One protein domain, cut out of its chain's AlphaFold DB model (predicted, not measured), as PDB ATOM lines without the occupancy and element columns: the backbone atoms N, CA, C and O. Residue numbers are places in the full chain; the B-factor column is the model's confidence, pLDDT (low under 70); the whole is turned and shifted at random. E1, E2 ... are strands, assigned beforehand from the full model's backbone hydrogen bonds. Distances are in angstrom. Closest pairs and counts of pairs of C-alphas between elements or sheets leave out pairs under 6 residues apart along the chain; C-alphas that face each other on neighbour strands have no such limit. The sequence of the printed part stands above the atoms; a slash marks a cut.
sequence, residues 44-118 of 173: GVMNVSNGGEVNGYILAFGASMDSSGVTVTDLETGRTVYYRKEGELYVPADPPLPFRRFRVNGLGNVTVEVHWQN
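What this domain is: This is residues 44 to 118 of the 173 residues of an uncharacterized protein of Thermococcus sp. SY113 (UniProt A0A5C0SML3). A small barrel-like body, only partly closed: one strongly twisted sheet of seven strands folds round on itself, with the bent strand E2 shared between its two parts. E7 runs beside E2 on one side with E1 at the edge beyond it, while E5, E4 and E3 make the opposite wall, and residues 103 to 104, just after E6, pair with residues 72 to 73 of E3 to help close the ring. The printed part has 75 residues, with E1 to E7 in order along the chain and no named helix, so the class is all strand; the sheet is branched and its neighbour pairs are antiparallel. It is compact, with a radius of gyration of the C-alphas of 10.6 A, and its rounded outline spans 26 by 26 by 24 A.

How they stand to each other: E1, residues 44 to 49, is an edge strand and the antiparallel neighbour of E7, residues 111 to 117, at 145 degrees; N 46 and O 114 are 3.0 A apart, within hydrogen-bond range. E2, residues 53 to 62, bends by 116 degrees at residue 56, and its pairing is staggered. E7 lies on one side of it, with N 59 and O 115 at 2.9 A. On the other side lie E6, residues 98 to 101, with N 99 and O 56 at 2.8 A, and E5, residues 89 to 92, with N 90 and O 61 at 2.8 A. E3, residues 69 to 73, and E4, residues 80 to 86, form a hairpin at 150 degrees, with N 70 and O 83 at 2.8 A. E4 and E5 form another at 137 degrees, with N 84 and O 91 at 2.8 A. E3, E4 and E5 are a meander, each strand the antiparallel neighbour of the one before. With E2 they make a Greek key, in which the first of four strands in a row is the antiparallel neighbour of the fourth. E1 and E3 are apart, as are E4 and E7.

Where its parts are: E1 begins at C-alpha 44 (4.884, -13.444, 2.934) and is 16.1 A long. E2, the longest strand by residues, also measures 16.1 A and starts at C-alpha 53 (-8.606, -9.186, 3.171). E3 is 13.3 A long, E4 19.0 A, E5 10.0 A and E6 9.3 A. E7, 18.2 A long, ends at C-alpha 117 (4.093, -8.275, 6.406).

The domain as a whole: The C-alphas farthest apart, those of Glu 76 and Gly 87, are 29.2 A apart, and those of Gly 44 and Asn 118 are 8.1 A apart. The printed part has no cut and no long link; the nine residues between E6 and E7 make a short one. Mean pLDDT of the printed part is 87.2, and no printed residue is under 70.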
ATOM      1  N   GLY A  44       5.454 -12.425   3.790       77.75
ATOM      2  CA  GLY A  44       4.884 -13.444   2.934       77.75
ATOM      3  C   GLY A  44       4.390 -12.878   1.617       77.75
ATOM      4  O   GLY A  44       4.352 -11.669   1.389       77.75
ATOM      5  N   VAL A  45       3.989 -13.796   0.748       84.25
ATOM      6  CA  VAL A  45       3.339 -13.496  -0.522       84.25
ATOM      7  C   VAL A  45       1.978 -14.171  -0.497       84.25
ATOM      8  O   VAL A  45       1.876 -15.340  -0.121       84.25
ATOM      9  N   MET A  46       0.927 -13.436  -0.840       85.25
ATOM     10  CA  MET A  46      -0.429 -13.971  -0.900       85.25
ATOM     11  C   MET A  46      -1.175 -13.463  -2.129       85.25
ATOM     12  O   MET A  46      -0.925 -12.364  -2.613       85.25
ATOM     13  N   ASN A  47      -2.122 -14.262  -2.612       90.00
ATOM     14  CA  ASN A  47      -3.002 -13.880  -3.710       90.00
ATOM     15  C   ASN A  47      -4.300 -13.304  -3.149       90.00
ATOM     16  O   ASN A  47      -5.033 -13.999  -2.446       90.00
ATOM     17  N   VAL A  48      -4.586 -12.046  -3.476       91.62
ATOM     18  CA  VAL A  48      -5.691 -11.278  -2.893       91.62
ATOM     19  C   VAL A  48      -6.540 -10.707  -4.015       91.62
ATOM     20  O   VAL A  48      -6.038 -10.047  -4.924       91.62
ATOM     21  N   SER A  49      -7.843 -10.972  -3.978       93.75
ATOM     22  CA  SER A  49      -8.794 -10.322  -4.881       93.75
ATOM     23  C   SER A  49      -8.893  -8.830  -4.567       93.75
ATOM     24  O   SER A  49      -8.775  -8.419  -3.415       93.75
ATOM     25  N   ASN A  50      -9.133  -7.990  -5.570       92.75
ATOM     26  CA  ASN A  50      -9.322  -6.563  -5.328       92.75
ATOM     27  C   ASN A  50     -10.531  -6.307  -4.399       92.75
ATOM     28  O   ASN A  50     -11.670  -6.630  -4.735       92.75
ATOM     29  N   GLY A  51     -10.288  -5.708  -3.234       88.38
ATOM     30  CA  GLY A  51     -11.248  -5.551  -2.131       88.38
ATOM     31  C   GLY A  51     -11.190  -6.657  -1.067       88.38
ATOM     32  O   GLY A  51     -11.974  -6.616  -0.114       88.38
ATOM     33  N   GLY A  52     -10.295  -7.631  -1.234       90.62
ATOM     34  CA  GLY A  52     -10.060  -8.756  -0.336       90.62
ATOM     35  C   GLY A  52      -9.305  -8.379   0.938       90.62
ATOM     36  O   GLY A  52      -8.840  -7.251   1.111       90.62
ATOM     37  N   GLU A  53      -9.223  -9.338   1.853       90.62
ATOM     38  CA  GLU A  53      -8.606  -9.186   3.171       90.62
ATOM     39  C   GLU A  53      -7.098  -9.465   3.109       90.62
ATOM     40  O   GLU A  53      -6.675 -10.427   2.471       90.62
ATOM     41  N   VAL A  54      -6.301  -8.614   3.761       87.31
ATOM     42  CA  VAL A  54      -4.832  -8.746   3.858       87.31
ATOM     43  C   VAL A  54      -4.373  -8.758   5.310       87.31
ATOM     44  O   VAL A  54      -3.482  -9.526   5.652       87.31
ATOM     45  N   ASN A  55      -4.989  -7.930   6.166       88.25
ATOM     46  CA  ASN A  55      -4.628  -7.760   7.577       88.25
ATOM     47  C   ASN A  55      -3.115  -7.657   7.809       88.25
ATOM     48  O   ASN A  55      -2.529  -8.490   8.495       88.25
ATOM     49  N   GLY A  56      -2.478  -6.624   7.258       87.19
ATOM     50  CA  GLY A  56      -1.044  -6.409   7.423       87.19
ATOM     51  C   GLY A  56      -0.510  -5.205   6.667       87.19
ATOM     52  O   GLY A  56      -1.270  -4.424   6.096       87.19
ATOM     53  N   TYR A  57       0.808  -5.040   6.688       86.69
ATOM     54  CA  TYR A  57       1.481  -4.008   5.904       86.69
ATOM     55  C   TYR A  57       1.687  -4.516   4.485       86.69
ATOM     56  O   TYR A  57       2.168  -5.631   4.293       86.69
ATOM     57  N   ILE A  58       1.333  -3.703   3.496       88.44
ATOM     58  CA  ILE A  58       1.520  -4.044   2.086       88.44
ATOM     59  C   ILE A  58       2.834  -3.424   1.634       88.44
ATOM     60  O   ILE A  58       2.966  -2.204   1.573       88.44
ATOM     61  N   LEU A  59       3.812  -4.281   1.357       86.94
ATOM     62  CA  LEU A  59       5.166  -3.875   0.985       86.94
ATOM     63  C   LEU A  59       5.283  -3.659  -0.522       86.94
ATOM     64  O   LEU A  59       5.954  -2.735  -0.971       86.94
ATOM     65  N   ALA A  60       4.622  -4.512  -1.301       87.81
ATOM     66  CA  ALA A  60       4.521  -4.386  -2.746       87.81
ATOM     67  C   ALA A  60       3.354  -5.227  -3.272       87.81
ATOM     68  O   ALA A  60       2.893  -6.149  -2.598       87.81
ATOM     69  N   PHE A  61       2.894  -4.963  -4.489       89.31
ATOM     70  CA  PHE A  61       1.965  -5.862  -5.177       89.31
ATOM     71  C   PHE A  61       2.133  -5.816  -6.694       89.31
ATOM     72  O   PHE A  61       2.480  -4.780  -7.264       89.31
ATOM     73  N   GLY A  62       1.861  -6.938  -7.353       88.06
ATOM     74  CA  GLY A  62       1.884  -7.058  -8.809       88.06
ATOM     75  C   GLY A  62       0.497  -6.835  -9.399       88.06
ATOM     76  O   GLY A  62      -0.440  -7.554  -9.068       88.06
ATOM     77  N   ALA A  63       0.350  -5.856 -10.293       88.12
ATOM     78  CA  ALA A  63      -0.915  -5.592 -10.976       88.12
ATOM     79  C   ALA A  63      -0.696  -5.251 -12.454       88.12
ATOM     80  O   ALA A  63       0.133  -4.406 -12.793       88.12
ATOM     81  N   SER A  64      -1.503  -5.851 -13.334       85.38
ATOM     82  CA  SER A  64      -1.498  -5.579 -14.778       85.38
ATOM     83  C   SER A  64      -2.210  -4.261 -15.095       85.38
ATOM     84  O   SER A  64      -3.296  -4.240 -15.670       85.38
ATOM     85  N   MET A  65      -1.609  -3.151 -14.667       85.88
ATOM     86  CA  MET A  65      -2.064  -1.792 -14.950       85.88
ATOM     87  C   MET A  65      -0.945  -0.982 -15.612       85.88
ATOM     88  O   MET A  65       0.216  -1.039 -15.191       85.88
ATOM     89  N   ASP A  66      -1.317  -0.166 -16.599       84.75
ATOM     90  CA  ASP A  66      -0.407   0.714 -17.350       84.75
ATOM     91  C   ASP A  66      -0.201   2.090 -16.689       84.75
ATOM     92  O   ASP A  66       0.290   3.028 -17.312       84.75
ATOM     93  N   SER A  67      -0.560   2.230 -15.412       89.19
ATOM     94  CA  SER A  67      -0.367   3.475 -14.666       89.19
ATOM     95  C   SER A  67       1.047   3.570 -14.090       89.19
ATOM     96  O   SER A  67       1.616   2.575 -13.647       89.19
ATOM     97  N   SER A  68       1.611   4.776 -14.026       88.62
ATOM     98  CA  SER A  68       2.882   5.033 -13.326       88.62
ATOM     99  C   SER A  68       2.752   4.939 -11.802       88.62
ATOM    100  O   SER A  68       3.739   4.738 -11.097       88.62
ATOM    101  N   GLY A  69       1.530   5.052 -11.287       91.19
ATOM    102  CA  GLY A  69       1.220   4.840  -9.885       91.19
ATOM    103  C   GLY A  69      -0.272   4.687  -9.654       91.19
ATOM    104  O   GLY A  69      -1.103   5.061 -10.485       91.19
ATOM    105  N   VAL A  70      -0.616   4.092  -8.528       93.62
ATOM    106  CA  VAL A  70      -1.983   3.730  -8.184       93.62
ATOM    107  C   VAL A  70      -2.255   4.040  -6.730       93.62
ATOM    108  O   VAL A  70      -1.369   4.078  -5.879       93.62
ATOM    109  N   THR A  71      -3.527   4.250  -6.452       92.81
ATOM    110  CA  THR A  71      -4.004   4.550  -5.117       92.81
ATOM    111  C   THR A  71      -4.671   3.310  -4.547       92.81
ATOM    112  O   THR A  71      -5.619   2.784  -5.141       92.81
ATOM    113  N   VAL A  72      -4.173   2.861  -3.399       92.62
ATOM    114  CA  VAL A  72      -4.726   1.732  -2.655       92.62
ATOM    115  C   VAL A  72      -5.475   2.266  -1.448       92.62
ATOM    116  O   VAL A  72      -4.926   3.022  -0.650       92.62
ATOM    117  N   THR A  73      -6.729   1.861  -1.313       92.25
ATOM    118  CA  THR A  73      -7.611   2.269  -0.228       92.25
ATOM    119  C   THR A  73      -7.965   1.068   0.634       92.25
ATOM    120  O   THR A  73      -8.381   0.024   0.129       92.25
ATOM    121  N   ASP A  74      -7.842   1.238   1.945       91.44
ATOM    122  CA  ASP A  74      -8.435   0.339   2.917       91.44
ATOM    123  C   ASP A  74      -9.917   0.661   3.050       91.44
ATOM    124  O   ASP A  74     -10.298   1.713   3.562       91.44
ATOM    125  N   LEU A  75     -10.768  -0.242   2.570       85.00
ATOM    126  CA  LEU A  75     -12.217  -0.058   2.626       85.00
ATOM    127  C   LEU A  75     -12.771  -0.031   4.049       85.00
ATOM    128  O   LEU A  75     -13.867   0.485   4.252       85.00
ATOM    129  N   GLU A  76     -12.056  -0.602   5.014       84.56
ATOM    130  CA  GLU A  76     -12.528  -0.675   6.390       84.56
ATOM    131  C   GLU A  76     -12.186   0.592   7.173       84.56
ATOM    132  O   GLU A  76     -13.014   1.109   7.920       84.56
ATOM    133  N   THR A  77     -10.979   1.126   6.975       82.62
ATOM    134  CA  THR A  77     -10.510   2.327   7.683       82.62
ATOM    135  C   THR A  77     -10.656   3.617   6.873       82.62
ATOM    136  O   THR A  77     -10.483   4.705   7.420       82.62
ATOM    137  N   GLY A  78     -10.943   3.523   5.571       85.81
ATOM    138  CA  GLY A  78     -10.957   4.646   4.627       85.81
ATOM    139  C   GLY A  78      -9.565   5.205   4.300       85.81
ATOM    140  O   GLY A  78      -9.448   6.181   3.556       85.81
ATOM    141  N   ARG A  79      -8.500   4.617   4.857       84.50
ATOM    142  CA  ARG A  79      -7.121   5.069   4.644       84.50
ATOM    143  C   ARG A  79      -6.700   4.813   3.217       84.50
ATOM    144  O   ARG A  79      -7.105   3.834   2.605       84.50
ATOM    145  N   THR A  80      -5.868   5.697   2.697       88.88
ATOM    146  CA  THR A  80      -5.447   5.648   1.307       88.88
ATOM    147  C   THR A  80      -3.949   5.897   1.224       88.88
ATOM    148  O   THR A  80      -3.462   6.852   1.819       88.88
ATOM    149  N   VAL A  81      -3.237   5.032   0.506       88.50
ATOM    150  CA  VAL A  81      -1.787   5.109   0.297       88.50
ATOM    151  C   VAL A  81      -1.507   5.090  -1.199       88.50
ATOM    152  O   VAL A  81      -2.148   4.358  -1.959       88.50
ATOM    153  N   TYR A  82      -0.563   5.924  -1.624       90.31
ATOM    154  CA  TYR A  82      -0.113   5.980  -3.006       90.31
ATOM    155  C   TYR A  82       1.049   5.011  -3.228       90.31
ATOM    156  O   TYR A  82       2.002   4.976  -2.451       90.31
ATOM    157  N   TYR A  83       0.966   4.237  -4.306       90.88
ATOM    158  CA  TYR A  83       1.998   3.303  -4.729       90.88
ATOM    159  C   TYR A  83       2.515   3.705  -6.102       90.88
ATOM    160  O   TYR A  83       1.736   4.000  -7.010       90.88
ATOM    161  N   ARG A  84       3.832   3.684  -6.270       89.25
ATOM    162  CA  ARG A  84       4.509   3.961  -7.537       89.25
ATOM    163  C   ARG A  84       4.939   2.660  -8.200       89.25
ATOM    164  O   ARG A  84       5.278   1.699  -7.515       89.25
ATOM    165  N   LYS A  85       4.917   2.625  -9.529       86.44
ATOM    166  CA  LYS A  85       5.362   1.464 -10.302       86.44
ATOM    167  C   LYS A  85       6.890   1.411 -10.327       86.44
ATOM    168  O   LYS A  85       7.532   2.339 -10.816       86.44
ATOM    169  N   GLU A  86       7.461   0.320  -9.836       83.31
ATOM    170  CA  GLU A  86       8.887   0.001  -9.886       83.31
ATOM    171  C   GLU A  86       9.067  -1.349 -10.591       83.31
ATOM    172  O   GLU A  86       8.902  -2.421 -10.009       83.31
ATOM    173  N   GLY A  87       9.359  -1.301 -11.894       84.69
ATOM    174  CA  GLY A  87       9.404  -2.504 -12.726       84.69
ATOM    175  C   GLY A  87       8.017  -3.136 -12.878       84.69
ATOM    176  O   GLY A  87       7.106  -2.515 -13.431       84.69
ATOM    177  N   GLU A  88       7.870  -4.376 -12.410       83.44
ATOM    178  CA  GLU A  88       6.620  -5.151 -12.483       83.44
ATOM    179  C   GLU A  88       5.726  -4.984 -11.241       83.44
ATOM    180  O   GLU A  88       4.563  -5.391 -11.257       83.44
ATOM    181  N   LEU A  89       6.242  -4.358 -10.179       86.25
ATOM    182  CA  LEU A  89       5.555  -4.217  -8.898       86.25
ATOM    183  C   LEU A  89       5.191  -2.762  -8.607       86.25
ATOM    184  O   LEU A  89       5.828  -1.820  -9.074       86.25
ATOM    185  N   TYR A  90       4.162  -2.580  -7.790       87.25
ATOM    186  CA  TYR A  90       3.806  -1.308  -7.179       87.25
ATOM    187  C   TYR A  90       4.316  -1.280  -5.740       87.25
ATOM    188  O   TYR A  90       3.970  -2.155  -4.949       87.25
ATOM    189  N   VAL A  91       5.115  -0.267  -5.407       87.81
ATOM    190  CA  VAL A  91       5.784  -0.081  -4.108       87.81
ATOM    191  C   VAL A  91       5.231   1.191  -3.453       87.81
ATOM    192  O   VAL A  91       4.973   2.166  -4.170       87.81
ATOM    193  N   PRO A  92       4.977   1.209  -2.132       86.44
ATOM    194  CA  PRO A  92       4.421   2.380  -1.469       86.44
ATOM    195  C   PRO A  92       5.404   3.554  -1.571       86.44
ATOM    196  O   PRO A  92       6.615   3.386  -1.451       86.44
ATOM    197  N   ALA A  93       4.886   4.748  -1.863       82.88
ATOM    198  CA  ALA A  93       5.715   5.951  -1.983       82.88
ATOM    199  C   ALA A  93       6.069   6.573  -0.620       82.88
ATOM    200  O   ALA A  93       7.065   7.285  -0.518       82.88
ATOM    201  N   ASP A  94       5.247   6.286   0.387       79.25
ATOM    202  CA  ASP A  94       5.385   6.686   1.786       79.25
ATOM    203  C   ASP A  94       5.524   5.424   2.657       79.25
ATOM    204  O   ASP A  94       5.181   4.335   2.184       79.25
ATOM    205  N   PRO A  95       5.947   5.532   3.932       74.94
ATOM    206  CA  PRO A  95       6.042   4.378   4.817       74.94
ATOM    207  C   PRO A  95       4.747   3.544   4.831       74.94
ATOM    208  O   PRO A  95       3.652   4.111   4.976       74.94
ATOM    209  N   PRO A  96       4.833   2.208   4.679       73.56
ATOM    210  CA  PRO A  96       3.657   1.367   4.521       73.56
ATOM    211  C   PRO A  96       2.765   1.421   5.762       73.56
ATOM    212  O   PRO A  96       3.212   1.295   6.902       73.56
ATOM    213  N   LEU A  97       1.464   1.581   5.526       79.94
ATOM    214  CA  LEU A  97       0.439   1.560   6.566       79.94
ATOM    215  C   LEU A  97      -0.218   0.176   6.642       79.94
ATOM    216  O   LEU A  97      -0.247  -0.539   5.639       79.94
ATOM    217  N   PRO A  98      -0.777  -0.210   7.802       84.38
ATOM    218  CA  PRO A  98      -1.505  -1.463   7.911       84.38
ATOM    219  C   PRO A  98      -2.855  -1.356   7.192       84.38
ATOM    220  O   PRO A  98      -3.616  -0.409   7.421       84.38
ATOM    221  N   PHE A  99      -3.156  -2.352   6.361       85.25
ATOM    222  CA  PHE A  99      -4.418  -2.534   5.649       85.25
ATOM    223  C   PHE A  99      -5.179  -3.718   6.236       85.25
ATOM    224  O   PHE A  99      -4.603  -4.789   6.440       85.25
ATOM    225  N   ARG A 100      -6.488  -3.560   6.452       86.44
ATOM    226  CA  ARG A 100      -7.380  -4.707   6.689       86.44
ATOM    227  C   ARG A 100      -7.902  -5.262   5.379       86.44
ATOM    228  O   ARG A 100      -7.742  -6.448   5.093       86.44
ATOM    229  N   ARG A 101      -8.435  -4.374   4.538       89.38
ATOM    230  CA  ARG A 101      -8.852  -4.699   3.176       89.38
ATOM    231  C   ARG A 101      -8.001  -3.956   2.168       89.38
ATOM    232  O   ARG A 101      -7.701  -2.786   2.345       89.38
ATOM    233  N   PHE A 102      -7.639  -4.622   1.089       91.00
ATOM    234  CA  PHE A 102      -6.820  -4.052   0.032       91.00
ATOM    235  C   PHE A 102      -7.690  -3.765  -1.186       91.00
ATOM    236  O   PHE A 102      -8.208  -4.700  -1.792       91.00
ATOM    237  N   ARG A 103      -7.866  -2.492  -1.563       93.75
ATOM    238  CA  ARG A 103      -8.539  -2.119  -2.814       93.75
ATOM    239  C   ARG A 103      -7.697  -1.172  -3.654       93.75
ATOM    240  O   ARG A 103      -7.428  -0.054  -3.237       93.75
ATOM    241  N   VAL A 104      -7.389  -1.573  -4.878       93.06
ATOM    242  CA  VAL A 104      -6.762  -0.727  -5.898       93.06
ATOM    243  C   VAL A 104      -7.842  -0.090  -6.766       93.06
ATOM    244  O   VAL A 104      -8.699  -0.777  -7.341       93.06
ATOM    245  N   ASN A 105      -7.799   1.235  -6.892       88.88
ATOM    246  CA  ASN A 105      -8.704   1.959  -7.779       88.88
ATOM    247  C   ASN A 105      -8.359   1.682  -9.251       88.88
ATOM    248  O   ASN A 105      -7.218   1.840  -9.669       88.88
ATOM    249  N   GLY A 106      -9.357   1.279 -10.043       85.19
ATOM    250  CA  GLY A 106      -9.204   1.021 -11.483       85.19
ATOM    251  C   GLY A 106      -8.794  -0.405 -11.870       85.19
ATOM    252  O   GLY A 106      -8.876  -0.742 -13.043       85.19
ATOM    253  N   LEU A 107      -8.434  -1.266 -10.912       88.56
ATOM    254  CA  LEU A 107      -7.994  -2.646 -11.178       88.56
ATOM    255  C   LEU A 107      -9.144  -3.618 -11.539       88.56
ATOM    256  O   LEU A 107      -8.908  -4.692 -12.083       88.56
ATOM    257  N   GLY A 108     -10.403  -3.261 -11.258       86.88
ATOM    258  CA  GLY A 108     -11.551  -4.161 -11.461       86.88
ATOM    259  C   GLY A 108     -11.573  -5.325 -10.459       86.88
ATOM    260  O   GLY A 108     -11.019  -5.200  -9.373       86.88
ATOM    261  N   ASN A 109     -12.229  -6.443 -10.790       87.44
ATOM    262  CA  ASN A 109     -12.282  -7.644  -9.938       87.44
ATOM    263  C   ASN A 109     -11.190  -8.649 -10.346       87.44
ATOM    264  O   ASN A 109     -11.480  -9.682 -10.945       87.44
ATOM    265  N   VAL A 110      -9.931  -8.292 -10.092       90.19
ATOM    266  CA  VAL A 110      -8.750  -9.104 -10.422       90.19
ATOM    267  C   VAL A 110      -8.053  -9.528  -9.134       90.19
ATOM    268  O   VAL A 110      -8.028  -8.773  -8.160       90.19
ATOM    269  N   THR A 111      -7.505 -10.742  -9.130       91.56
ATOM    270  CA  THR A 111      -6.628 -11.231  -8.061       91.56
ATOM    271  C   THR A 111      -5.198 -10.826  -8.357       91.56
ATOM    272  O   THR A 111      -4.712 -11.050  -9.463       91.56
ATOM    273  N   VAL A 112      -4.539 -10.241  -7.367       90.75
ATOM    274  CA  VAL A 112      -3.154  -9.788  -7.458       90.75
ATOM    275  C   VAL A 112      -2.292 -10.469  -6.415       90.75
ATOM    276  O   VAL A 112      -2.764 -10.835  -5.338       90.75
ATOM    277  N   GLU A 113      -1.021 -10.617  -6.756       87.06
ATOM    278  CA  GLU A 113       0.000 -11.059  -5.823       87.06
ATOM    279  C   GLU A 113       0.403  -9.876  -4.937       87.06
ATOM    280  O   GLU A 113       0.787  -8.816  -5.433       87.06
ATOM    281  N   VAL A 114       0.283 -10.046  -3.622       88.75
ATOM    282  CA  VAL A 114       0.581  -9.031  -2.612       88.75
ATOM    283  C   VAL A 114       1.711  -9.536  -1.724       88.75
ATOM    284  O   VAL A 114       1.583 -10.559  -1.046       88.75
ATOM    285  N   HIS A 115       2.809  -8.785  -1.700       85.06
ATOM    286  CA  HIS A 115       3.884  -8.935  -0.730       85.06
ATOM    287  C   HIS A 115       3.477  -8.196   0.536       85.06
ATOM    288  O   HIS A 115       3.292  -6.975   0.534       85.06
ATOM    289  N   TRP A 116       3.318  -8.940   1.619       86.38
ATOM    290  CA  TRP A 116       2.766  -8.425   2.859       86.38
ATOM    291  C   TRP A 116       3.648  -8.780   4.047       86.38
ATOM    292  O   TRP A 116       4.477  -9.693   3.996       86.38
ATOM    293  N   GLN A 117       3.435  -8.053   5.133       82.12
ATOM    294  CA  GLN A 117       4.093  -8.275   6.406       82.12
ATOM    295  C   GLN A 117       3.058  -8.361   7.525       82.12
ATOM    296  O   GLN A 117       2.111  -7.564   7.571       82.12
ATOM    297  N   ASN A 118       3.261  -9.307   8.443       78.38
ATOM    298  CA  ASN A 118       2.369  -9.520   9.577       78.38
ATOM    299  C   ASN A 118       2.283  -8.250  10.449       78.38
ATOM    300  O   ASN A 118       3.313  -7.681  10.805       78.38
TER     301      ASN A 118